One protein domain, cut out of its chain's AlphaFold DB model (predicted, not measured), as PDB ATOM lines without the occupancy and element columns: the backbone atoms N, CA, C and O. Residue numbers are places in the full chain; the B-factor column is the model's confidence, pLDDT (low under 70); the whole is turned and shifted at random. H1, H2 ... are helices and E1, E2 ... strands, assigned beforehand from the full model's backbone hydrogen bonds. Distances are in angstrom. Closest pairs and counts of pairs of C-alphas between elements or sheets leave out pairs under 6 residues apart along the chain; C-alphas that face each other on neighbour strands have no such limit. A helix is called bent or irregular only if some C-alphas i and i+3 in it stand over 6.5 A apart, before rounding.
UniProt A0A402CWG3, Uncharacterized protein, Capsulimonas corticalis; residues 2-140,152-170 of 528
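What this domain is: This is residues 2 to 140 and 152 to 170 of the 528 residues of an uncharacterized protein of Capsulimonas corticalis (UniProt A0A402CWG3). A body of three helices, H3, H7 and H8, has H2 crossing over H3 and H8, while a small sheet of three strands lies at one end of the long axis, its hairpin E1 and E2 running away from the body. Short H1 lies at the opposite end, H4, H5 and H6 lie near the three-strand sheet, and a tiny sheet of E4 and E5 sits at the side of the body by the first residues of H8. The printed part has 158 residues, with eight named helices and five named strands in the order H1 H2 H3 E1 E2 H4 H5 H6 E3 H7 E4 E5 H8; the class is mostly helix. Both sheets, in the orders E2 - E1 - E3 and E4 - E5, are antiparallel. The whole is compact, with a radius of gyration of the C-alphas of 16.8 A, and elongated, with spans of 56 by 32 by 27 A.

How they stand to each other: H1, residues 2 to 5, and H3, residues 33 to 49, are close but not clearly touching, the closest C-alphas being those of Ile 2 and Asp 33, 7.0 A apart. H2, residues 11 to 27, has a kink of 78 degrees near residue 21 and is irregular, with C-alphas 23 and 26 8.2 A apart. With residues 17 to 21 alone H2 touches H3, closest at Ala 20 and Ala 43 with C-alphas 5.4 A apart, at a steep tilt of 65 degrees, opposite ways. E1, residues 52 to 55, and E2, residues 65 to 69, form an antiparallel hairpin, with N 54 and O 68 within hydrogen-bond range at 2.9 A. H4, residues 72 to 77, and H3 only just touch, with 3 pairs of C-alphas within 8 A, the closest those of Ala 72 and Glu 49 at 4.8 A. H5, residues 80 to 83, and H6, residues 87 to 90, only graze the three-strand sheet. E3, residues 92 to 94, is the antiparallel neighbour of E1 on its other side from E2, with N 53 and O 93 at 2.8 A. H7, residues 105 to 120, touches H3 at a shallow tilt of 28 degrees, opposite ways, closest at the C-alphas of Ile 41 and Leu 116, 6.2 A; with residues 105 to 109 alone it touches H5, closest at Gln 83 and Lys 106 with C-alphas 5.3 A apart. E4, residues 128 to 130, and E5, residues 153 to 155, are antiparallel, with N 129 and O 154 at 2.8 A. H8, residues 156 to 167, touches H2, about perpendicular at 86 degrees, closest at the C-alphas of Gly 16 and Thr 165, 4.2 A. It touches H3 at a shallow tilt of 28 degrees, the same way, closest at the C-alphas of Gly 47 and Leu 167, 4.6 A. H7, with residues 112 to 119 alone, touches H8 at a steep tilt of 42 degrees, opposite ways, closest at the C-alphas of Ala 112 and Val 163, 6.1 A. H3, H7 and H8 form an up and down bundle, each running against the one before it in the chain, and H3 is the hub, touching four helices. Each O i to N i+4 pair is within hydrogen-bond range in H3, H4, H7 and H8, against 9 of 13 in H2; H1, H5 and H6 are too short for such a pair.

Where its parts are: H1 begins at C-alpha 2 (123.548, -64.822, 28.695). H2 is 21.1 A from first to last C-alpha, H3 24.7 A, H7 22.4 A and H8 16.3 A; E2, the longest strand, is 13.7 A. H7 begins at C-alpha 105 (126.301, -45.380, 53.532), and H8 ends at C-alpha 167 (131.084, -49.481, 44.438).

The domain as a whole: The two C-alphas farthest apart are those of Arg 4 and Leu 61, at 56.7 A. Residues 141 to 151 are not printed, and C-alphas 140 and 152 are 7.5 A apart across this cut, in the link from E4 to E5. Of the links that are printed whole, none is long. The mean pLDDT of the printed part is 88.1, and it is under 70 at residues 2 to 6, 61 to 63, 84 to 85 and 140.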
ATOM      1  N   ILE A   2     122.488 -65.847  28.634       57.81
ATOM      2  CA  ILE A   2     123.548 -64.822  28.695       57.81
ATOM      3  C   ILE A   2     123.407 -63.729  27.630       57.81
ATOM      4  O   ILE A   2     123.317 -62.565  27.986       57.81
ATOM      5  N   ALA A   3     123.222 -64.072  26.349       57.59
ATOM      6  CA  ALA A   3     123.005 -63.070  25.291       57.59
ATOM      7  C   ALA A   3     121.800 -62.130  25.540       57.59
ATOM      8  O   ALA A   3     121.782 -61.001  25.062       57.59
ATOM      9  N   ARG A   4     120.793 -62.572  26.311       56.91
ATOM     10  CA  ARG A   4     119.647 -61.741  26.716       56.91
ATOM     11  C   ARG A   4     119.961 -60.903  27.960       56.91
ATOM     12  O   ARG A   4     119.443 -59.801  28.072       56.91
ATOM     13  N   MET A   5     120.796 -61.416  28.864       63.06
ATOM     14  CA  MET A   5     121.281 -60.700  30.050       63.06
ATOM     15  C   MET A   5     122.305 -59.620  29.688       63.06
ATOM     16  O   MET A   5     122.267 -58.542  30.259       63.06
ATOM     17  N   LEU A   6     123.152 -59.850  28.683       67.44
ATOM     18  CA  LEU A   6     124.121 -58.869  28.182       67.44
ATOM     19  C   LEU A   6     123.461 -57.660  27.492       67.44
ATOM     20  O   LEU A   6     124.110 -56.636  27.310       67.44
ATOM     21  N   ASN A   7     122.168 -57.729  27.157       72.56
ATOM     22  CA  ASN A   7     121.431 -56.626  26.539       72.56
ATOM     23  C   ASN A   7     120.857 -55.646  27.585       72.56
ATOM     24  O   ASN A   7     119.662 -55.336  27.590       72.56
ATOM     25  N   ILE A   8     121.702 -55.193  28.517       81.38
ATOM     26  CA  ILE A   8     121.325 -54.187  29.514       81.38
ATOM     27  C   ILE A   8     121.206 -52.833  28.816       81.38
ATOM     28  O   ILE A   8     122.202 -52.257  28.385       81.38
ATOM     29  N   VAL A   9     119.995 -52.282  28.759       82.31
ATOM     30  CA  VAL A   9     119.763 -50.976  28.121       82.31
ATOM     31  C   VAL A   9     120.228 -49.826  29.014       82.31
ATOM     32  O   VAL A   9     120.807 -48.861  28.527       82.31
ATOM     33  N   HIS A  10     119.987 -49.910  30.327       87.75
ATOM     34  CA  HIS A  10     120.242 -48.786  31.224       87.75
ATOM     35  C   HIS A  10     121.761 -48.583  31.459       87.75
ATOM     36  O   HIS A  10     122.418 -49.503  31.954       87.75
ATOM     37  N   PRO A  11     122.316 -47.374  31.222       90.31
ATOM     38  CA  PRO A  11     123.756 -47.085  31.307       90.31
ATOM     39  C   PRO A  11     124.389 -47.442  32.656       90.31
ATOM     40  O   PRO A  11     125.505 -47.941  32.713       90.31
ATOM     41  N   TYR A  12     123.647 -47.220  33.746       93.44
ATOM     42  CA  TYR A  12     124.101 -47.526  35.105       93.44
ATOM     43  C   TYR A  12     124.483 -49.011  35.298       93.44
ATOM     44  O   TYR A  12     125.676 -49.277  35.384       93.44
ATOM     45  N   PRO A  13     123.569 -50.005  35.284       94.31
ATOM     46  CA  PRO A  13     123.968 -51.412  35.363       94.31
ATOM     47  C   PRO A  13     124.863 -51.856  34.194       94.31
ATOM     48  O   PRO A  13     125.717 -52.714  34.399       94.31
ATOM     49  N   LYS A  14     124.746 -51.262  32.996       94.38
ATOM     50  CA  LYS A  14     125.645 -51.572  31.870       94.38
ATOM     51  C   LYS A  14     127.112 -51.282  32.223       94.38
ATOM     52  O   LYS A  14     127.981 -52.113  31.965       94.38
ATOM     53  N   TYR A  15     127.380 -50.155  32.887       96.12
ATOM     54  CA  TYR A  15     128.713 -49.814  33.380       96.12
ATOM     55  C   TYR A  15     129.229 -50.838  34.393       96.12
ATOM     56  O   TYR A  15     130.382 -51.253  34.323       96.12
ATOM     57  N   GLY A  16     128.386 -51.279  35.326       96.19
ATOM     58  CA  GLY A  16     128.771 -52.273  36.329       96.19
ATOM     59  C   GLY A  16     129.092 -53.637  35.740       96.19
ATOM     60  O   GLY A  16     130.052 -54.269  36.173       96.19
ATOM     61  N   LEU A  17     128.345 -54.064  34.720       95.06
ATOM     62  CA  LEU A  17     128.684 -55.255  33.950       95.06
ATOM     63  C   LEU A  17     130.052 -55.092  33.278       95.06
ATOM     64  O   LEU A  17     130.920 -55.939  33.469       95.06
ATOM     65  N   ALA A  18     130.276 -53.985  32.561       95.50
ATOM     66  CA  ALA A  18     131.560 -53.704  31.921       95.50
ATOM     67  C   ALA A  18     132.720 -53.689  32.936       95.50
ATOM     68  O   ALA A  18     133.765 -54.285  32.687       95.50
ATOM     69  N   ALA A  19     132.516 -53.092  34.114       96.62
ATOM     70  CA  ALA A  19     133.495 -53.059  35.200       96.62
ATOM     71  C   ALA A  19     133.777 -54.436  35.820       96.62
ATOM     72  O   ALA A  19     134.865 -54.644  36.351       96.62
ATOM     73  N   ALA A  20     132.834 -55.378  35.750       95.31
ATOM     74  CA  ALA A  20     133.054 -56.753  36.193       95.31
ATOM     75  C   ALA A  20     133.860 -57.570  35.171       95.31
ATOM     76  O   ALA A  20     134.647 -58.431  35.553       95.31
ATOM     77  N   VAL A  21     133.672 -57.300  33.874       93.75
ATOM     78  CA  VAL A  21     134.167 -58.173  32.796       93.75
ATOM     79  C   VAL A  21     135.323 -57.595  31.979       93.75
ATOM     80  O   VAL A  21     135.845 -58.309  31.134       93.75
ATOM     81  N   TYR A  22     135.755 -56.344  32.183       92.88
ATOM     82  CA  TYR A  22     136.710 -55.686  31.270       92.88
ATOM     83  C   TYR A  22     138.047 -56.427  31.094       92.88
ATOM     84  O   TYR A  22     138.531 -56.513  29.966       92.88
ATOM     85  N   HIS A  23     138.593 -57.056  32.145       87.38
ATOM     86  CA  HIS A  23     139.793 -57.904  32.031       87.38
ATOM     87  C   HIS A  23     139.577 -59.173  31.186       87.38
ATOM     88  O   HIS A  23     140.535 -59.805  30.751       87.38
ATOM     89  N   GLN A  24     138.321 -59.565  30.968       84.12
ATOM     90  CA  GLN A  24     137.907 -60.728  30.181       84.12
ATOM     91  C   GLN A  24     137.044 -60.329  28.974       84.12
ATOM     92  O   GLN A  24     136.343 -61.167  28.410       84.12
ATOM     93  N   SER A  25     137.104 -59.061  28.554       76.44
ATOM     94  CA  SER A  25     136.238 -58.497  27.510       76.44
ATOM     95  C   SER A  25     136.285 -59.281  26.193       76.44
ATOM     96  O   SER A  25     135.251 -59.511  25.575       76.44
ATOM     97  N   ASN A  26     137.449 -59.821  25.821       73.38
ATOM     98  CA  ASN A  26     137.626 -60.652  24.622       73.38
ATOM     99  C   ASN A  26     136.896 -62.010  24.664       73.38
ATOM    100  O   ASN A  26     136.843 -62.698  23.648       73.38
ATOM    101  N   ARG A  27     136.370 -62.425  25.822       76.88
ATOM    102  CA  ARG A  27     135.698 -63.719  26.043       76.88
ATOM    103  C   ARG A  27     134.237 -63.566  26.462       76.88
ATOM    104  O   ARG A  27     133.619 -64.545  26.859       76.88
ATOM    105  N   LEU A  28     133.673 -62.359  26.362       74.94
ATOM    106  CA  LEU A  28     132.308 -62.035  26.801       74.94
ATOM    107  C   LEU A  28     131.241 -62.992  26.245       74.94
ATOM    108  O   LEU A  28     130.325 -63.377  26.968       74.94
ATOM    109  N   ASN A  29     131.385 -63.402  24.982       73.44
ATOM    110  CA  ASN A  29     130.452 -64.312  24.311       73.44
ATOM    111  C   ASN A  29     130.615 -65.786  24.729       73.44
ATOM    112  O   ASN A  29     129.706 -66.580  24.491       73.44
ATOM    113  N   ASP A  30     131.737 -66.132  25.365       79.38
ATOM    114  CA  ASP A  30     132.092 -67.499  25.759       79.38
ATOM    115  C   ASP A  30     131.864 -67.773  27.257       79.38
ATOM    116  O   ASP A  30     131.984 -68.919  27.697       79.38
ATOM    117  N   LEU A  31     131.562 -66.734  28.048       80.44
ATOM    118  CA  LEU A  31     131.316 -66.854  29.487       80.44
ATOM    119  C   LEU A  31     130.099 -67.742  29.756       80.44
ATOM    120  O   LEU A  31     129.074 -67.601  29.089       80.44
ATOM    121  N   GLN A  32     130.194 -68.629  30.747       84.62
ATOM    122  CA  GLN A  32     129.047 -69.354  31.298       84.62
ATOM    123  C   GLN A  32     128.420 -68.582  32.473       84.62
ATOM    124  O   GLN A  32     129.019 -67.652  33.016       84.62
ATOM    125  N   ASP A  33     127.216 -68.982  32.899       82.62
ATOM    126  CA  ASP A  33     126.500 -68.332  34.012       82.62
ATOM    127  C   ASP A  33     127.304 -68.381  35.327       82.62
ATOM    128  O   ASP A  33     127.287 -67.420  36.103       82.62
ATOM    129  N   ASP A  34     128.034 -69.475  35.566       87.19
ATOM    130  CA  ASP A  34     128.880 -69.638  36.753       87.19
ATOM    131  C   ASP A  34     130.124 -68.741  36.701       87.19
ATOM    132  O   ASP A  34     130.451 -68.099  37.700       87.19
ATOM    133  N   ASP A  35     130.765 -68.615  35.533       89.31
ATOM    134  CA  ASP A  35     131.903 -67.704  35.341       89.31
ATOM    135  C   ASP A  35     131.472 -66.254  35.580       89.31
ATOM    136  O   ASP A  35     132.109 -65.507  36.326       89.31
ATOM    137  N   LEU A  36     130.333 -65.864  35.000       89.81
ATOM    138  CA  LEU A  36     129.763 -64.534  35.173       89.81
ATOM    139  C   LEU A  36     129.437 -64.255  36.643       89.81
ATOM    140  O   LEU A  36     129.720 -63.170  37.146       89.81
ATOM    141  N   ARG A  37     128.875 -65.231  37.362       93.38
ATOM    142  CA  ARG A  37     128.600 -65.102  38.797       93.38
ATOM    143  C   ARG A  37     129.875 -64.853  39.599       93.38
ATOM    144  O   ARG A  37     129.850 -63.993  40.481       93.38
ATOM    145  N   LEU A  38     130.956 -65.575  39.313       94.12
ATOM    146  CA  LEU A  38     132.241 -65.376  39.989       94.12
ATOM    147  C   LEU A  38     132.776 -63.961  39.744       94.12
ATOM    148  O   LEU A  38     133.120 -63.275  40.704       94.12
ATOM    149  N   LEU A  39     132.719 -63.472  38.502       94.88
ATOM    150  CA  LEU A  39     133.122 -62.101  38.165       94.88
ATOM    151  C   LEU A  39     132.304 -61.042  38.917       94.88
ATOM    152  O   LEU A  39     132.860 -60.059  39.411       94.88
ATOM    153  N   LEU A  40     130.988 -61.238  39.053       96.31
ATOM    154  CA  LEU A  40     130.132 -60.330  39.826       96.31
ATOM    155  C   LEU A  40     130.492 -60.340  41.319       96.31
ATOM    156  O   LEU A  40     130.510 -59.281  41.947       96.31
ATOM    157  N   ILE A  41     130.782 -61.514  41.888       97.50
ATOM    158  CA  ILE A  41     131.213 -61.663  43.287       97.50
ATOM    159  C   ILE A  41     132.524 -60.904  43.513       97.50
ATOM    160  O   ILE A  41     132.573 -60.034  44.385       97.50
ATOM    161  N   GLU A  42     133.542 -61.171  42.695       96.50
ATOM    162  CA  GLU A  42     134.862 -60.539  42.801       96.50
ATOM    163  C   GLU A  42     134.782 -59.014  42.655       96.50
ATOM    164  O   GLU A  42     135.437 -58.271  43.390       96.50
ATOM    165  N   ALA A  43     133.949 -58.523  41.733       97.00
ATOM    166  CA  ALA A  43     133.761 -57.093  41.514       97.00
ATOM    167  C   ALA A  43     133.101 -56.395  42.718       97.00
ATOM    168  O   ALA A  43     133.516 -55.294  43.093       97.00
ATOM    169  N   ILE A  44     132.102 -57.026  43.352       97.75
ATOM    170  CA  ILE A  44     131.468 -56.484  44.564       97.75
ATOM    171  C   ILE A  44     132.453 -56.501  45.738       97.75
ATOM    172  O   ILE A  44     132.559 -55.501  46.445       97.75
ATOM    173  N   GLU A  45     133.201 -57.589  45.929       96.69
ATOM    174  CA  GLU A  45     134.212 -57.693  46.991       96.69
ATOM    175  C   GLU A  45     135.294 -56.622  46.849       96.69
ATOM    176  O   GLU A  45     135.560 -55.887  47.802       96.69
ATOM    177  N   ARG A  46     135.836 -56.443  45.638       94.69
ATOM    178  CA  ARG A  46     136.798 -55.373  45.330       94.69
ATOM    179  C   ARG A  46     136.231 -53.987  45.650       94.69
ATOM    180  O   ARG A  46     136.944 -53.134  46.173       94.69
ATOM    181  N   GLY A  47     134.955 -53.758  45.350       94.88
ATOM    182  CA  GLY A  47     134.266 -52.511  45.676       94.88
ATOM    183  C   GLY A  47     134.103 -52.277  47.184       94.88
ATOM    184  O   GLY A  47     134.270 -51.152  47.651       94.88
ATOM    185  N   LEU A  48     133.820 -53.327  47.961       95.44
ATOM    186  CA  LEU A  48     133.695 -53.243  49.422       95.44
ATOM    187  C   LEU A  48     135.041 -52.972  50.112       95.44
ATOM    188  O   LEU A  48     135.075 -52.209  51.078       95.44
ATOM    189  N   GLU A  49     136.146 -53.507  49.587       93.69
ATOM    190  CA  GLU A  49     137.509 -53.169  50.043       93.69
ATOM    191  C   GLU A  49     137.871 -51.690  49.796       93.69
ATOM    192  O   GLU A  49     138.767 -51.139  50.434       93.69
ATOM    193  N   HIS A  50     137.150 -51.024  48.890       91.00
ATOM    194  CA  HIS A  50     137.335 -49.619  48.531       91.00
ATOM    195  C   HIS A  50     136.160 -48.734  48.986       91.00
ATOM    196  O   HIS A  50     135.872 -47.700  48.385       91.00
ATOM    197  N   PHE A  51     135.444 -49.122  50.047       94.62
ATOM    198  CA  PHE A  51     134.239 -48.408  50.480       94.62
ATOM    199  C   PHE A  51     134.541 -47.110  51.253       94.62
ATOM    200  O   PHE A  51     133.938 -46.059  51.011       94.62
ATOM    201  N   ARG A  52     135.503 -47.150  52.183       93.06
ATOM    202  CA  ARG A  52     135.933 -45.994  52.990       93.06
ATOM    203  C   ARG A  52     137.446 -45.906  53.080       93.06
ATOM    204  O   ARG A  52     138.132 -46.919  53.032       93.06
ATOM    205  N   MET A  53     137.937 -44.694  53.292       91.88
ATOM    206  CA  MET A  53     139.326 -44.400  53.618       91.88
ATOM    207  C   MET A  53     139.430 -43.732  54.987       91.88
ATOM    208  O   MET A  53     138.489 -43.064  55.432       91.88
ATOM    209  N   LYS A  54     140.587 -43.864  55.630       91.50
ATOM    210  CA  LYS A  54     140.929 -43.152  56.864       91.50
ATOM    211  C   LYS A  54     142.337 -42.577  56.796       91.50
ATOM    212  O   LYS A  54     143.176 -43.143  56.106       91.50
ATOM    213  N   THR A  55     142.584 -41.506  57.537       88.75
ATOM    214  CA  THR A  55     143.936 -41.058  57.895       88.75
ATOM    215  C   THR A  55     144.178 -41.343  59.369       88.75
ATOM    216  O   THR A  55     143.277 -41.146  60.187       88.75
ATOM    217  N   ASP A  56     145.385 -41.790  59.700       86.31
ATOM    218  CA  ASP A  56     145.846 -41.874  61.090       86.31
ATOM    219  C   ASP A  56     146.638 -40.607  61.501       86.31
ATOM    220  O   ASP A  56     146.921 -40.403  62.682       86.31
ATOM    221  N   ASP A  57     146.929 -39.712  60.545       84.62
ATOM    222  CA  ASP A  57     147.618 -38.436  60.773       84.62
ATOM    223  C   ASP A  57     146.711 -37.369  61.400       84.62
ATOM    224  O   ASP A  57     145.508 -37.321  61.142       84.62
ATOM    225  N   MET A  58     147.301 -36.457  62.180       80.75
ATOM    226  CA  MET A  58     146.576 -35.387  62.875       80.75
ATOM    227  C   MET A  58     146.606 -34.062  62.093       80.75
ATOM    228  O   MET A  58     147.672 -33.624  61.644       80.75
ATOM    229  N   PRO A  59     145.465 -33.357  61.973       80.25
ATOM    230  CA  PRO A  59     145.394 -32.117  61.218       80.25
ATOM    231  C   PRO A  59     146.148 -30.992  61.947       80.25
ATOM    232  O   PRO A  59     146.060 -30.847  63.165       80.25
ATOM    233  N   GLY A  60     146.844 -30.129  61.203       70.12
ATOM    234  CA  GLY A  60     147.499 -28.927  61.750       70.12
ATOM    235  C   GLY A  60     148.982 -29.078  62.114       70.12
ATOM    236  O   GLY A  60     149.605 -28.093  62.492       70.12
ATOM    237  N   LEU A  61     149.577 -30.259  61.925       66.62
ATOM    238  CA  LEU A  61     151.004 -30.510  62.187       66.62
ATOM    239  C   LEU A  61     151.949 -30.116  61.033       66.62
ATOM    240  O   LEU A  61     153.136 -30.424  61.069       66.62
ATOM    241  N   GLY A  62     151.442 -29.457  59.985       65.19
ATOM    242  CA  GLY A  62     152.243 -29.027  58.828       65.19
ATOM    243  C   GLY A  62     152.749 -30.161  57.922       65.19
ATOM    244  O   GLY A  62     153.403 -29.883  56.919       65.19
ATOM    245  N   GLN A  63     152.431 -31.419  58.242       67.69
ATOM    246  CA  GLN A  63     152.747 -32.600  57.441       67.69
ATOM    247  C   GLN A  63     151.578 -32.959  56.510       67.69
ATOM    248  O   GLN A  63     150.422 -32.691  56.855       67.69
ATOM    249  N   PRO A  64     151.852 -33.530  55.323       73.19
ATOM    250  CA  PRO A  64     150.792 -34.043  54.469       73.19
ATOM    251  C   PRO A  64     150.092 -35.229  55.145       73.19
ATOM    252  O   PRO A  64     150.766 -36.132  55.625       73.19
ATOM    253  N   MET A  65     148.756 -35.219  55.181       80.56
ATOM    254  CA  MET A  65     147.966 -36.326  55.742       80.56
ATOM    255  C   MET A  65     147.873 -37.452  54.734       80.56
ATOM    256  O   MET A  65     147.470 -37.162  53.612       80.56
ATOM    257  N   THR A  66     148.169 -38.679  55.151       83.56
ATOM    258  CA  THR A  66     148.121 -39.908  54.363       83.56
ATOM    259  C   THR A  66     146.843 -40.688  54.664       83.56
ATOM    260  O   THR A  66     146.585 -41.104  55.790       83.56
ATOM    261  N   TYR A  67     146.029 -40.906  53.640       87.69
ATOM    262  CA  TYR A  67     144.829 -41.735  53.700       87.69
ATOM    263  C   TYR A  67     145.123 -43.179  53.268       87.69
ATOM    264  O   TYR A  67     146.023 -43.431  52.474       87.69
ATOM    265  N   HIS A  68     144.342 -44.139  53.759       88.38
ATOM    266  CA  HIS A  68     144.416 -45.551  53.377       88.38
ATOM    267  C   HIS A  68     143.008 -46.163  53.315       88.38
ATOM    268  O   HIS A  68     142.153 -45.765  54.118       88.38
ATOM    269  N   PRO A  69     142.739 -47.129  52.416       91.12
ATOM    270  CA  PRO A  69     141.481 -47.875  52.419       91.12
ATOM    271  C   PRO A  69     141.255 -48.620  53.746       91.12
ATOM    272  O   PRO A  69     142.186 -49.181  54.325       91.12
ATOM    273  N   ILE A  70     140.009 -48.649  54.217       92.31
ATOM    274  CA  ILE A  70     139.572 -49.495  55.333       92.31
ATOM    275  C   ILE A  70     139.120 -50.831  54.750       92.31
ATOM    276  O   ILE A  70     138.189 -50.861  53.946       92.31
ATOM    277  N   LYS A  71     139.750 -51.926  55.186       92.00
ATOM    278  CA  LYS A  71     139.436 -53.273  54.695       92.00
ATOM    279  C   LYS A  71     137.990 -53.673  54.986       92.00
ATOM    280  O   LYS A  71     137.449 -53.328  56.042       92.00
ATOM    281  N   ALA A  72     137.396 -54.485  54.113       89.69
ATOM    282  CA  ALA A  72     136.009 -54.938  54.264       89.69
ATOM    283  C   ALA A  72     135.776 -55.743  55.559       89.69
ATOM    284  O   ALA A  72     134.730 -55.623  56.202       89.69
ATOM    285  N   THR A  73     136.772 -56.522  55.996       90.19
ATOM    286  CA  THR A  73     136.725 -57.238  57.283       90.19
ATOM    287  C   THR A  73     136.594 -56.275  58.461       90.19
ATOM    288  O   THR A  73     135.706 -56.438  59.292       90.19
ATOM    289  N   GLN A  74     137.380 -55.195  58.477       90.56
ATOM    290  CA  GLN A  74     137.314 -54.183  59.529       90.56
ATOM    291  C   GLN A  74     135.970 -53.441  59.537       90.56
ATOM    292  O   GLN A  74     135.426 -53.161  60.603       90.56
ATOM    293  N   LEU A  75     135.398 -53.139  58.366       89.50
ATOM    294  CA  LEU A  75     134.063 -52.530  58.272       89.50
ATOM    295  C   LEU A  75     132.959 -53.440  58.836       89.50
ATOM    296  O   LEU A  75     131.960 -52.943  59.359       89.50
ATOM    297  N   THR A  76     133.156 -54.756  58.746       88.62
ATOM    298  CA  THR A  76     132.240 -55.772  59.279       88.62
ATOM    299  C   THR A  76     132.373 -55.899  60.800       88.62
ATOM    300  O   THR A  76     131.358 -55.922  61.498       88.62
ATOM    301  N   ASP A  77     133.605 -55.910  61.313       89.69
ATOM    302  CA  ASP A  77     133.904 -56.019  62.749       89.69
ATOM    303  C   ASP A  77     133.559 -54.734  63.524       89.69
ATOM    304  O   ASP A  77     133.146 -54.779  64.686       89.69
ATOM    305  N   GLU A  78     133.658 -53.573  62.870       89.38
ATOM    306  CA  GLU A  78     133.346 -52.263  63.442       89.38
ATOM    307  C   GLU A  78     132.212 -51.548  62.680       89.38
ATOM    308  O   GLU A  78     132.448 -50.544  61.997       89.38
ATOM    309  N   PRO A  79     130.933 -51.940  62.867       84.88
ATOM    310  CA  PRO A  79     129.808 -51.346  62.138       84.88
ATOM    311  C   PRO A  79     129.689 -49.822  62.295       84.88
ATOM    312  O   PRO A  79     129.119 -49.140  61.445       84.88
ATOM    313  N   LYS A  80     130.253 -49.244  63.363       86.00
ATOM    314  CA  LYS A  80     130.296 -47.787  63.572       86.00
ATOM    315  C   LYS A  80     131.054 -47.052  62.463       86.00
ATOM    316  O   LYS A  80     130.712 -45.897  62.199       86.00
ATOM    317  N   LEU A  81     132.027 -47.698  61.816       86.62
ATOM    318  CA  LEU A  81     132.759 -47.148  60.671       86.62
ATOM    319  C   LEU A  81     131.887 -47.063  59.417       86.62
ATOM    320  O   LEU A  81     132.165 -46.252  58.545       86.62
ATOM    321  N   VAL A  82     130.800 -47.830  59.342       84.56
ATOM    322  CA  VAL A  82     129.812 -47.743  58.259       84.56
ATOM    323  C   VAL A  82     128.685 -46.757  58.610       84.56
ATOM    324  O   VAL A  82     128.226 -46.016  57.743       84.56
ATOM    325  N   GLN A  83     128.259 -46.728  59.880       73.06
ATOM    326  CA  GLN A  83     126.976 -46.156  60.321       73.06
ATOM    327  C   GLN A  83     127.008 -44.704  60.827       73.06
ATOM    328  O   GLN A  83     125.948 -44.095  60.963       73.06
ATOM    329  N   SER A  84     128.173 -44.154  61.186       68.00
ATOM    330  CA  SER A  84     128.210 -42.923  61.993       68.00
ATOM    331  C   SER A  84     128.252 -41.645  61.147       68.00
ATOM    332  O   SER A  84     129.196 -41.412  60.394       68.00
ATOM    333  N   ALA A  85     127.280 -40.749  61.341       66.94
ATOM    334  CA  ALA A  85     127.429 -39.359  60.917       66.94
ATOM    335  C   ALA A  85     128.622 -38.713  61.654       66.94
ATOM    336  O   ALA A  85     128.917 -39.052  62.800       66.94
ATOM    337  N   GLY A  86     129.325 -37.788  60.996       74.19
ATOM    338  CA  GLY A  86     130.470 -37.090  61.595       74.19
ATOM    339  C   GLY A  86     131.808 -37.837  61.525       74.19
ATOM    340  O   GLY A  86     132.788 -37.363  62.095       74.19
ATOM    341  N   LEU A  87     131.896 -38.955  60.792       86.81
ATOM    342  CA  LEU A  87     133.162 -39.658  60.518       86.81
ATOM    343  C   LEU A  87     134.215 -38.770  59.834       86.81
ATOM    344  O   LEU A  87     135.402 -38.890  60.133       86.81
ATOM    345  N   ALA A  88     133.773 -37.808  59.021       85.44
ATOM    346  CA  ALA A  88     134.634 -36.793  58.418       85.44
ATOM    347  C   ALA A  88     135.457 -36.012  59.461       85.44
ATOM    348  O   ALA A  88     136.637 -35.753  59.248       85.44
ATOM    349  N   ALA A  89     134.875 -35.710  60.631       85.19
ATOM    350  CA  ALA A  89     135.571 -35.020  61.723       85.19
ATOM    351  C   ALA A  89     136.648 -35.887  62.404       85.19
ATOM    352  O   ALA A  89     137.402 -35.390  63.235       85.19
ATOM    353  N   ARG A  90     136.715 -37.177  62.062       87.44
ATOM    354  CA  ARG A  90     137.710 -38.149  62.531       87.44
ATOM    355  C   ARG A  90     138.658 -38.594  61.411       87.44
ATOM    356  O   ARG A  90     139.317 -39.613  61.562       87.44
ATOM    357  N   GLY A  91     138.663 -37.896  60.273       88.00
ATOM    358  CA  GLY A  91     139.510 -38.246  59.133       88.00
ATOM    359  C   GLY A  91     139.057 -39.489  58.364       88.00
ATOM    360  O   GLY A  91     139.846 -40.040  57.600       88.00
ATOM    361  N   VAL A  92     137.809 -39.938  58.546       91.44
ATOM    362  CA  VAL A  92     137.239 -41.098  57.847       91.44
ATOM    363  C   VAL A  92     136.238 -40.625  56.796       91.44
ATOM    364  O   VAL A  92     135.267 -39.938  57.114       91.44
ATOM    365  N   PHE A  93     136.440 -41.025  55.542       91.50
ATOM    366  CA  PHE A  93     135.646 -40.565  54.400       91.50
ATOM    367  C   PHE A  93     135.204 -41.737  53.516       91.50
ATOM    368  O   PHE A  93     135.912 -42.732  53.396       91.50
ATOM    369  N   LEU A  94     134.040 -41.628  52.871       92.75
ATOM    370  CA  LEU A  94     133.693 -42.486  51.728       92.75
ATOM    371  C   LEU A  94     134.615 -42.179  50.552       92.75
ATOM    372  O   LEU A  94     134.864 -41.003  50.296       92.75
ATOM    373  N   PHE A  95     135.052 -43.189  49.799       92.50
ATOM    374  CA  PHE A  95     135.750 -42.927  48.537       92.50
ATOM    375  C   PHE A  95     134.873 -42.105  47.580       92.50
ATOM    376  O   PHE A  95     133.656 -42.308  47.562       92.50
ATOM    377  N   PRO A  96     135.449 -41.182  46.778       90.44
ATOM    378  CA  PRO A  96     134.673 -40.334  45.869       90.44
ATOM    379  C   PRO A  96     133.902 -41.147  44.819       90.44
ATOM    380  O   PRO A  96     132.878 -40.690  44.322       90.44
ATOM    381  N   THR A  97     134.360 -42.365  44.522       93.19
ATOM    382  CA  THR A  97     133.706 -43.318  43.620       93.19
ATOM    383  C   THR A  97     132.442 -43.941  44.211       93.19
ATOM    384  O   THR A  97     131.617 -44.437  43.451       93.19
ATOM    385  N   ILE A  98     132.231 -43.925  45.529       94.94
ATOM    386  CA  ILE A  98     131.042 -44.544  46.125       94.94
ATOM    387  C   ILE A  98     129.839 -43.614  45.962       94.94
ATOM    388  O   ILE A  98     129.789 -42.540  46.568       94.94
ATOM    389  N   VAL A  99     128.853 -44.042  45.167       93.88
ATOM    390  CA  VAL A  99     127.653 -43.252  44.819       93.88
ATOM    391  C   VAL A  99     126.619 -43.290  45.951       93.88
ATOM    392  O   VAL A  99     125.553 -43.884  45.840       93.88
ATOM    393  N   THR A 100     126.951 -42.672  47.080       91.25
ATOM    394  CA  THR A 100     126.090 -42.584  48.268       91.25
ATOM    395  C   THR A 100     126.422 -41.329  49.074       91.25
ATOM    396  O   THR A 100     127.420 -40.652  48.817       91.25
ATOM    397  N   THR A 101     125.598 -41.012  50.072       88.50
ATOM    398  CA  THR A 101     125.938 -40.032  51.113       88.50
ATOM    399  C   THR A 101     126.490 -40.739  52.352       88.50
ATOM    400  O   THR A 101     126.248 -41.932  52.547       88.50
ATOM    401  N   ASP A 102     127.187 -40.010  53.232       86.44
ATOM    402  CA  ASP A 102     127.603 -40.552  54.536       86.44
ATOM    403  C   ASP A 102     126.405 -41.002  55.393       86.44
ATOM    404  O   ASP A 102     126.532 -41.963  56.146       86.44
ATOM    405  N   GLY A 103     125.240 -40.353  55.256       85.75
ATOM    406  CA  GLY A 103     124.015 -40.735  55.969       85.75
ATOM    407  C   GLY A 103     123.378 -42.027  55.446       85.75
ATOM    408  O   GLY A 103     122.828 -42.800  56.226       85.75
ATOM    409  N   ASP A 104     123.498 -42.290  54.144       88.00
ATOM    410  CA  ASP A 104     122.933 -43.475  53.482       88.00
ATOM    411  C   ASP A 104     123.938 -44.633  53.340       88.00
ATOM    412  O   ASP A 104     123.563 -45.736  52.938       88.00
ATOM    413  N   ALA A 105     125.208 -44.421  53.709       91.25
ATOM    414  CA  ALA A 105     126.301 -45.380  53.532       91.25
ATOM    415  C   ALA A 105     125.989 -46.772  54.100       91.25
ATOM    416  O   ALA A 105     126.314 -47.780  53.473       91.25
ATOM    417  N   LYS A 106     125.312 -46.836  55.253       91.69
ATOM    418  CA  LYS A 106     124.865 -48.101  55.847       91.69
ATOM    419  C   LYS A 106     123.945 -48.881  54.914       91.69
ATOM    420  O   LYS A 106     124.194 -50.052  54.663       91.69
ATOM    421  N   GLY A 107     122.910 -48.233  54.382       91.88
ATOM    422  CA  GLY A 107     121.964 -48.888  53.480       91.88
ATOM    423  C   GLY A 107     122.651 -49.405  52.216       91.88
ATOM    424  O   GLY A 107     122.332 -50.490  51.736       91.88
ATOM    425  N   THR A 108     123.629 -48.659  51.706       93.88
ATOM    426  CA  THR A 108     124.440 -49.061  50.549       93.88
ATOM    427  C   THR A 108     125.293 -50.291  50.858       93.88
ATOM    428  O   THR A 108     125.247 -51.263  50.103       93.88
ATOM    429  N   TYR A 109     126.005 -50.292  51.988       95.12
ATOM    430  CA  TYR A 109     126.848 -51.411  52.418       95.12
ATOM    431  C   TYR A 109     126.038 -52.683  52.719       95.12
ATOM    432  O   TYR A 109     126.383 -53.770  52.252       95.12
ATOM    433  N   ASP A 110     124.927 -52.551  53.449       94.31
ATOM    434  CA  ASP A 110     124.067 -53.674  53.839       94.31
ATOM    435  C   ASP A 110     123.417 -54.328  52.606       94.31
ATOM    436  O   ASP A 110     123.389 -55.557  52.481       94.31
ATOM    437  N   ASN A 111     122.939 -53.522  51.648       94.88
ATOM    438  CA  ASN A 111     122.353 -54.042  50.411       94.88
ATOM    439  C   ASN A 111     123.401 -54.692  49.499       94.88
ATOM    440  O   ASN A 111     123.127 -55.747  48.926       94.88
ATOM    441  N   ALA A 112     124.606 -54.122  49.402       96.62
ATOM    442  CA  ALA A 112     125.710 -54.747  48.676       96.62
ATOM    443  C   ALA A 112     126.094 -56.103  49.287       96.62
ATOM    444  O   ALA A 112     126.213 -57.095  48.571       96.62
ATOM    445  N   SER A 113     126.199 -56.169  50.617       95.81
ATOM    446  CA  SER A 113     126.495 -57.404  51.355       95.81
ATOM    447  C   SER A 113     125.398 -58.460  51.178       95.81
ATOM    448  O   SER A 113     125.685 -59.651  51.057       95.81
ATOM    449  N   THR A 114     124.133 -58.032  51.115       96.25
ATOM    450  CA  THR A 114     122.986 -58.920  50.869       96.25
ATOM    451  C   THR A 114     123.030 -59.509  49.462       96.25
ATOM    452  O   THR A 114     122.921 -60.723  49.306       96.25
ATOM    453  N   ILE A 115     123.261 -58.678  48.441       96.94
ATOM    454  CA  ILE A 115     123.387 -59.136  47.051       96.94
ATOM    455  C   ILE A 115     124.595 -60.070  46.893       96.94
ATOM    456  O   ILE A 115     124.480 -61.115  46.256       96.94
ATOM    457  N   LEU A 116     125.724 -59.762  47.539       97.06
ATOM    458  CA  LEU A 116     126.900 -60.633  47.565       97.06
ATOM    459  C   LEU A 116     126.585 -62.007  48.177       97.06
ATOM    460  O   LEU A 116     126.991 -63.038  47.638       97.06
ATOM    461  N   LYS A 117     125.840 -62.039  49.286       96.94
ATOM    462  CA  LYS A 117     125.407 -63.286  49.930       96.94
ATOM    463  C   LYS A 117     124.488 -64.102  49.019       96.94
ATOM    464  O   LYS A 117     124.683 -65.310  48.896       96.94
ATOM    465  N   ASP A 118     123.531 -63.454  48.363       96.31
ATOM    466  CA  ASP A 118     122.623 -64.102  47.417       96.31
ATOM    467  C   ASP A 118     123.391 -64.714  46.237       96.31
ATOM    468  O   ASP A 118     123.156 -65.876  45.889       96.31
ATOM    469  N   LEU A 119     124.367 -63.989  45.680       95.94
ATOM    470  CA  LEU A 119     125.240 -64.499  44.622       95.94
ATOM    471  C   LEU A 119     126.033 -65.727  45.085       95.94
ATOM    472  O   LEU A 119     126.002 -66.750  44.397       95.94
ATOM    473  N   LYS A 120     126.670 -65.662  46.262       96.31
ATOM    474  CA  LYS A 120     127.446 -66.772  46.850       96.31
ATOM    475  C   LYS A 120     126.592 -67.990  47.199       96.31
ATOM    476  O   LYS A 120     127.079 -69.112  47.137       96.31
ATOM    477  N   SER A 121     125.320 -67.788  47.543       94.81
ATOM    478  CA  SER A 121     124.381 -68.882  47.831       94.81
ATOM    479  C   SER A 121     123.915 -69.652  46.589       94.81
ATOM    480  O   SER A 121     123.194 -70.636  46.722       94.81
ATOM    481  N   GLY A 122     124.290 -69.202  45.384       92.12
ATOM    482  CA  GLY A 122     123.855 -69.812  44.127       92.12
ATOM    483  C   GLY A 122     122.437 -69.420  43.698       92.12
ATOM    484  O   GLY A 122     121.873 -70.051  42.808       92.12
ATOM    485  N   ARG A 123     121.841 -68.371  44.287       92.06
ATOM    486  CA  ARG A 123     120.515 -67.866  43.887       92.06
ATOM    487  C   ARG A 123     120.516 -67.492  42.400       92.06
ATOM    488  O   ARG A 123     121.440 -66.812  41.952       92.06
ATOM    489  N   GLY A 124     119.508 -67.919  41.634       91.12
ATOM    490  CA  GLY A 124     119.441 -67.708  40.178       91.12
ATOM    491  C   GLY A 124     119.559 -66.231  39.781       91.12
ATOM    492  O   GLY A 124     118.949 -65.370  40.418       91.12
ATOM    493  N   LEU A 125     120.355 -65.932  38.750       90.94
ATOM    494  CA  LEU A 125     120.658 -64.561  38.312       90.94
ATOM    495  C   LEU A 125     119.427 -63.807  37.777       90.94
ATOM    496  O   LEU A 125     119.365 -62.584  37.857       90.94
ATOM    497  N   ASP A 126     118.428 -64.526  37.281       90.69
ATOM    498  CA  ASP A 126     117.137 -64.023  36.807       90.69
ATOM    499  C   ASP A 126     116.117 -63.795  37.936       90.69
ATOM    500  O   ASP A 126     115.028 -63.269  37.693       90.69
ATOM    501  N   THR A 127     116.455 -64.153  39.181       92.62
ATOM    502  CA  THR A 127     115.529 -64.034  40.311       92.62
ATOM    503  C   THR A 127     115.110 -62.583  40.519       92.62
ATOM    504  O   THR A 127     115.956 -61.704  40.663       92.62
ATOM    505  N   ALA A 128     113.800 -62.343  40.603       91.50
ATOM    506  CA  ALA A 128     113.256 -61.017  40.861       91.50
ATOM    507  C   ALA A 128     113.600 -60.518  42.274       91.50
ATOM    508  O   ALA A 128     113.393 -61.219  43.271       91.50
ATOM    509  N   ILE A 129     114.062 -59.275  42.351       92.19
ATOM    510  CA  ILE A 129     114.402 -58.552  43.575       92.19
ATOM    511  C   ILE A 129     113.927 -57.100  43.486       92.19
ATOM    512  O   ILE A 129     113.843 -56.512  42.405       92.19
ATOM    513  N   ASP A 130     113.594 -56.525  44.639       90.50
ATOM    514  CA  ASP A 130     113.209 -55.121  44.733       90.50
ATOM    515  C   ASP A 130     114.474 -54.248  44.684       90.50
ATOM    516  O   ASP A 130     115.422 -54.451  45.451       90.50
ATOM    517  N   LEU A 131     114.495 -53.269  43.779       88.75
ATOM    518  CA  LEU A 131     115.607 -52.337  43.659       88.75
ATOM    519  C   LEU A 131     115.579 -51.298  44.782       88.75
ATOM    520  O   LEU A 131     114.524 -50.793  45.165       88.75
ATOM    521  N   SER A 132     116.760 -50.941  45.280       89.31
ATOM    522  CA  SER A 132     116.937 -49.898  46.291       89.31
ATOM    523  C   SER A 132     117.702 -48.712  45.719       89.31
ATOM    524  O   SER A 132     118.712 -48.879  45.032       89.31
ATOM    525  N   ARG A 133     117.296 -47.500  46.113       86.00
ATOM    526  CA  ARG A 133     118.019 -46.264  45.785       86.00
ATOM    527  C   ARG A 133     119.472 -46.284  46.273       86.00
ATOM    528  O   ARG A 133     120.317 -45.659  45.650       86.00
ATOM    529  N   SER A 134     119.765 -47.037  47.338       88.19
ATOM    530  CA  SER A 134     121.113 -47.176  47.910       88.19
ATOM    531  C   SER A 134     122.165 -47.682  46.919       88.19
ATOM    532  O   SER A 134     123.335 -47.380  47.084       88.19
ATOM    533  N   TYR A 135     121.771 -48.466  45.913       89.38
ATOM    534  CA  TYR A 135     122.691 -48.985  44.893       89.38
ATOM    535  C   TYR A 135     122.206 -48.761  43.456       89.38
ATOM    536  O   TYR A 135     122.880 -49.129  42.501       89.38
ATOM    537  N   ALA A 136     121.016 -48.190  43.286       88.56
ATOM    538  CA  ALA A 136     120.453 -47.820  42.001       88.56
ATOM    539  C   ALA A 136     119.807 -46.430  42.148       88.56
ATOM    540  O   ALA A 136     118.586 -46.328  42.289       88.56
ATOM    541  N   PRO A 137     120.599 -45.340  42.165       83.94
ATOM    542  CA  PRO A 137     120.110 -43.989  42.464       83.94
ATOM    543  C   PRO A 137     119.098 -43.464  41.433       83.94
ATOM    544  O   PRO A 137     118.347 -42.535  41.724       83.94
ATOM    545  N   THR A 138     119.030 -44.092  40.253       77.19
ATOM    546  CA  THR A 138     118.038 -43.828  39.198       77.19
ATOM    547  C   THR A 138     116.656 -44.408  39.502       77.19
ATOM    548  O   THR A 138     115.690 -44.103  38.804       77.19
ATOM    549  N   THR A 139     116.525 -45.226  40.549       78.00
ATOM    550  CA  THR A 139     115.248 -45.840  40.913       78.00
ATOM    551  C   THR A 139     114.390 -44.888  41.738       78.00
ATOM    552  O   THR A 139     114.765 -44.420  42.814       78.00
ATOM    553  N   ALA A 140     113.188 -44.623  41.232       67.19
ATOM    554  CA  ALA A 140     112.132 -43.931  41.954       67.19
ATOM    555  C   ALA A 140     111.029 -44.926  42.331       67.19
ATOM    556  O   ALA A 140     110.755 -45.875  41.594       67.19
ATOM    557  N   PRO A 152     110.700 -50.412  42.235       85.12
ATOM    558  CA  PRO A 152     110.736 -51.187  41.003       85.12
ATOM    559  C   PRO A 152     111.428 -52.533  41.242       85.12
ATOM    560  O   PRO A 152     112.308 -52.645  42.094       85.12
ATOM    561  N   ARG A 153     111.035 -53.553  40.478       87.94
ATOM    562  CA  ARG A 153     111.670 -54.874  40.503       87.94
ATOM    563  C   ARG A 153     112.606 -55.040  39.324       87.94
ATOM    564  O   ARG A 153     112.271 -54.608  38.225       87.94
ATOM    565  N   SER A 154     113.723 -55.713  39.555       89.69
ATOM    566  CA  SER A 154     114.583 -56.230  38.492       89.69
ATOM    567  C   SER A 154     115.150 -57.599  38.883       89.69
ATOM    568  O   SER A 154     114.699 -58.204  39.852       89.69
ATOM    569  N   THR A 155     116.080 -58.126  38.100       92.88
ATOM    570  CA  THR A 155     116.764 -59.400  38.326       92.88
ATOM    571  C   THR A 155     117.942 -59.240  39.289       92.88
ATOM    572  O   THR A 155     118.510 -58.150  39.420       92.88
ATOM    573  N   LEU A 156     118.348 -60.335  39.944       94.75
ATOM    574  CA  LEU A 156     119.561 -60.390  40.769       94.75
ATOM    575  C   LEU A 156     120.792 -59.913  39.989       94.75
ATOM    576  O   LEU A 156     121.617 -59.181  40.530       94.75
ATOM    577  N   PHE A 157     120.872 -60.274  38.712       93.81
ATOM    578  CA  PHE A 157     121.915 -59.842  37.794       93.81
ATOM    579  C   PHE A 157     121.983 -58.318  37.628       93.81
ATOM    580  O   PHE A 157     123.039 -57.723  37.845       93.81
ATOM    581  N   GLU A 158     120.870 -57.659  37.297       93.00
ATOM    582  CA  GLU A 158     120.862 -56.202  37.107       93.00
ATOM    583  C   GLU A 158     121.143 -55.440  38.406       93.00
ATOM    584  O   GLU A 158     121.812 -54.400  38.382       93.00
ATOM    585  N   ALA A 159     120.679 -55.943  39.553       94.94
ATOM    586  CA  ALA A 159     121.023 -55.315  40.824       94.94
ATOM    587  C   ALA A 159     122.487 -55.531  41.196       94.94
ATOM    588  O   ALA A 159     123.108 -54.589  41.678       94.94
ATOM    589  N   ALA A 160     123.058 -56.714  40.941       96.69
ATOM    590  CA  ALA A 160     124.488 -56.950  41.124       96.69
ATOM    591  C   ALA A 160     125.307 -55.970  40.279       96.69
ATOM    592  O   ALA A 160     126.181 -55.286  40.805       96.69
ATOM    593  N   CYS A 161     124.950 -55.793  39.006       96.25
ATOM    594  CA  CYS A 161     125.586 -54.803  38.138       96.25
ATOM    595  C   CYS A 161     125.406 -53.361  38.660       96.25
ATOM    596  O   CYS A 161     126.340 -52.559  38.653       96.25
ATOM    597  N   SER A 162     124.229 -53.014  39.184       96.00
ATOM    598  CA  SER A 162     123.986 -51.694  39.791       96.00
ATOM    599  C   SER A 162     124.831 -51.469  41.058       96.00
ATOM    600  O   SER A 162     125.434 -50.407  41.229       96.00
ATOM    601  N   VAL A 163     124.970 -52.492  41.910       97.31
ATOM    602  CA  VAL A 163     125.875 -52.474  43.071       97.31
ATOM    603  C   VAL A 163     127.321 -52.286  42.629       97.31
ATOM    604  O   VAL A 163     128.009 -51.424  43.170       97.31
ATOM    605  N   ILE A 164     127.780 -53.020  41.616       97.88
ATOM    606  CA  ILE A 164     129.149 -52.882  41.100       97.88
ATOM    607  C   ILE A 164     129.382 -51.459  40.596       97.88
ATOM    608  O   ILE A 164     130.386 -50.845  40.939       97.88
ATOM    609  N   THR A 165     128.427 -50.878  39.873       97.12
ATOM    610  CA  THR A 165     128.511 -49.474  39.433       97.12
ATOM    611  C   THR A 165     128.627 -48.522  40.618       97.12
ATOM    612  O   THR A 165     129.462 -47.619  40.603       97.12
ATOM    613  N   THR A 166     127.849 -48.752  41.678       96.62
ATOM    614  CA  THR A 166     127.905 -47.958  42.914       96.62
ATOM    615  C   THR A 166     129.281 -48.028  43.572       96.62
ATOM    616  O   THR A 166     129.797 -46.998  44.007       96.62
ATOM    617  N   LEU A 167     129.902 -49.211  43.614       96.75
ATOM    618  CA  LEU A 167     131.084 -49.481  44.438       96.75
ATOM    619  C   LEU A 167     132.425 -49.423  43.697       96.75
ATOM    620  O   LEU A 167     133.444 -49.151  44.319       96.75
ATOM    621  N   THR A 168     132.447 -49.681  42.390       95.62
ATOM    622  CA  THR A 168     133.696 -49.933  41.657       95.62
ATOM    623  C   THR A 168     134.695 -48.766  41.761       95.62
ATOM    624  O   THR A 168     134.285 -47.608  41.601       95.62
ATOM    625  N   PRO A 169     135.992 -49.023  42.014       92.00
ATOM    626  CA  PRO A 169     137.015 -47.977  42.039       92.00
ATOM    627  C   PRO A 169     137.400 -47.488  40.635       92.00
ATOM    628  O   PRO A 169     137.867 -46.361  40.483       92.00
ATOM    629  N   VAL A 170     137.168 -48.301  39.599       93.31
ATOM    630  CA  VAL A 170     137.573 -48.018  38.214       93.31
ATOM    631  C   VAL A 170     136.518 -47.205  37.466       93.31
ATOM    632  O   VAL A 170     136.047 -47.599  36.405       93.31
TER     633      VAL A 170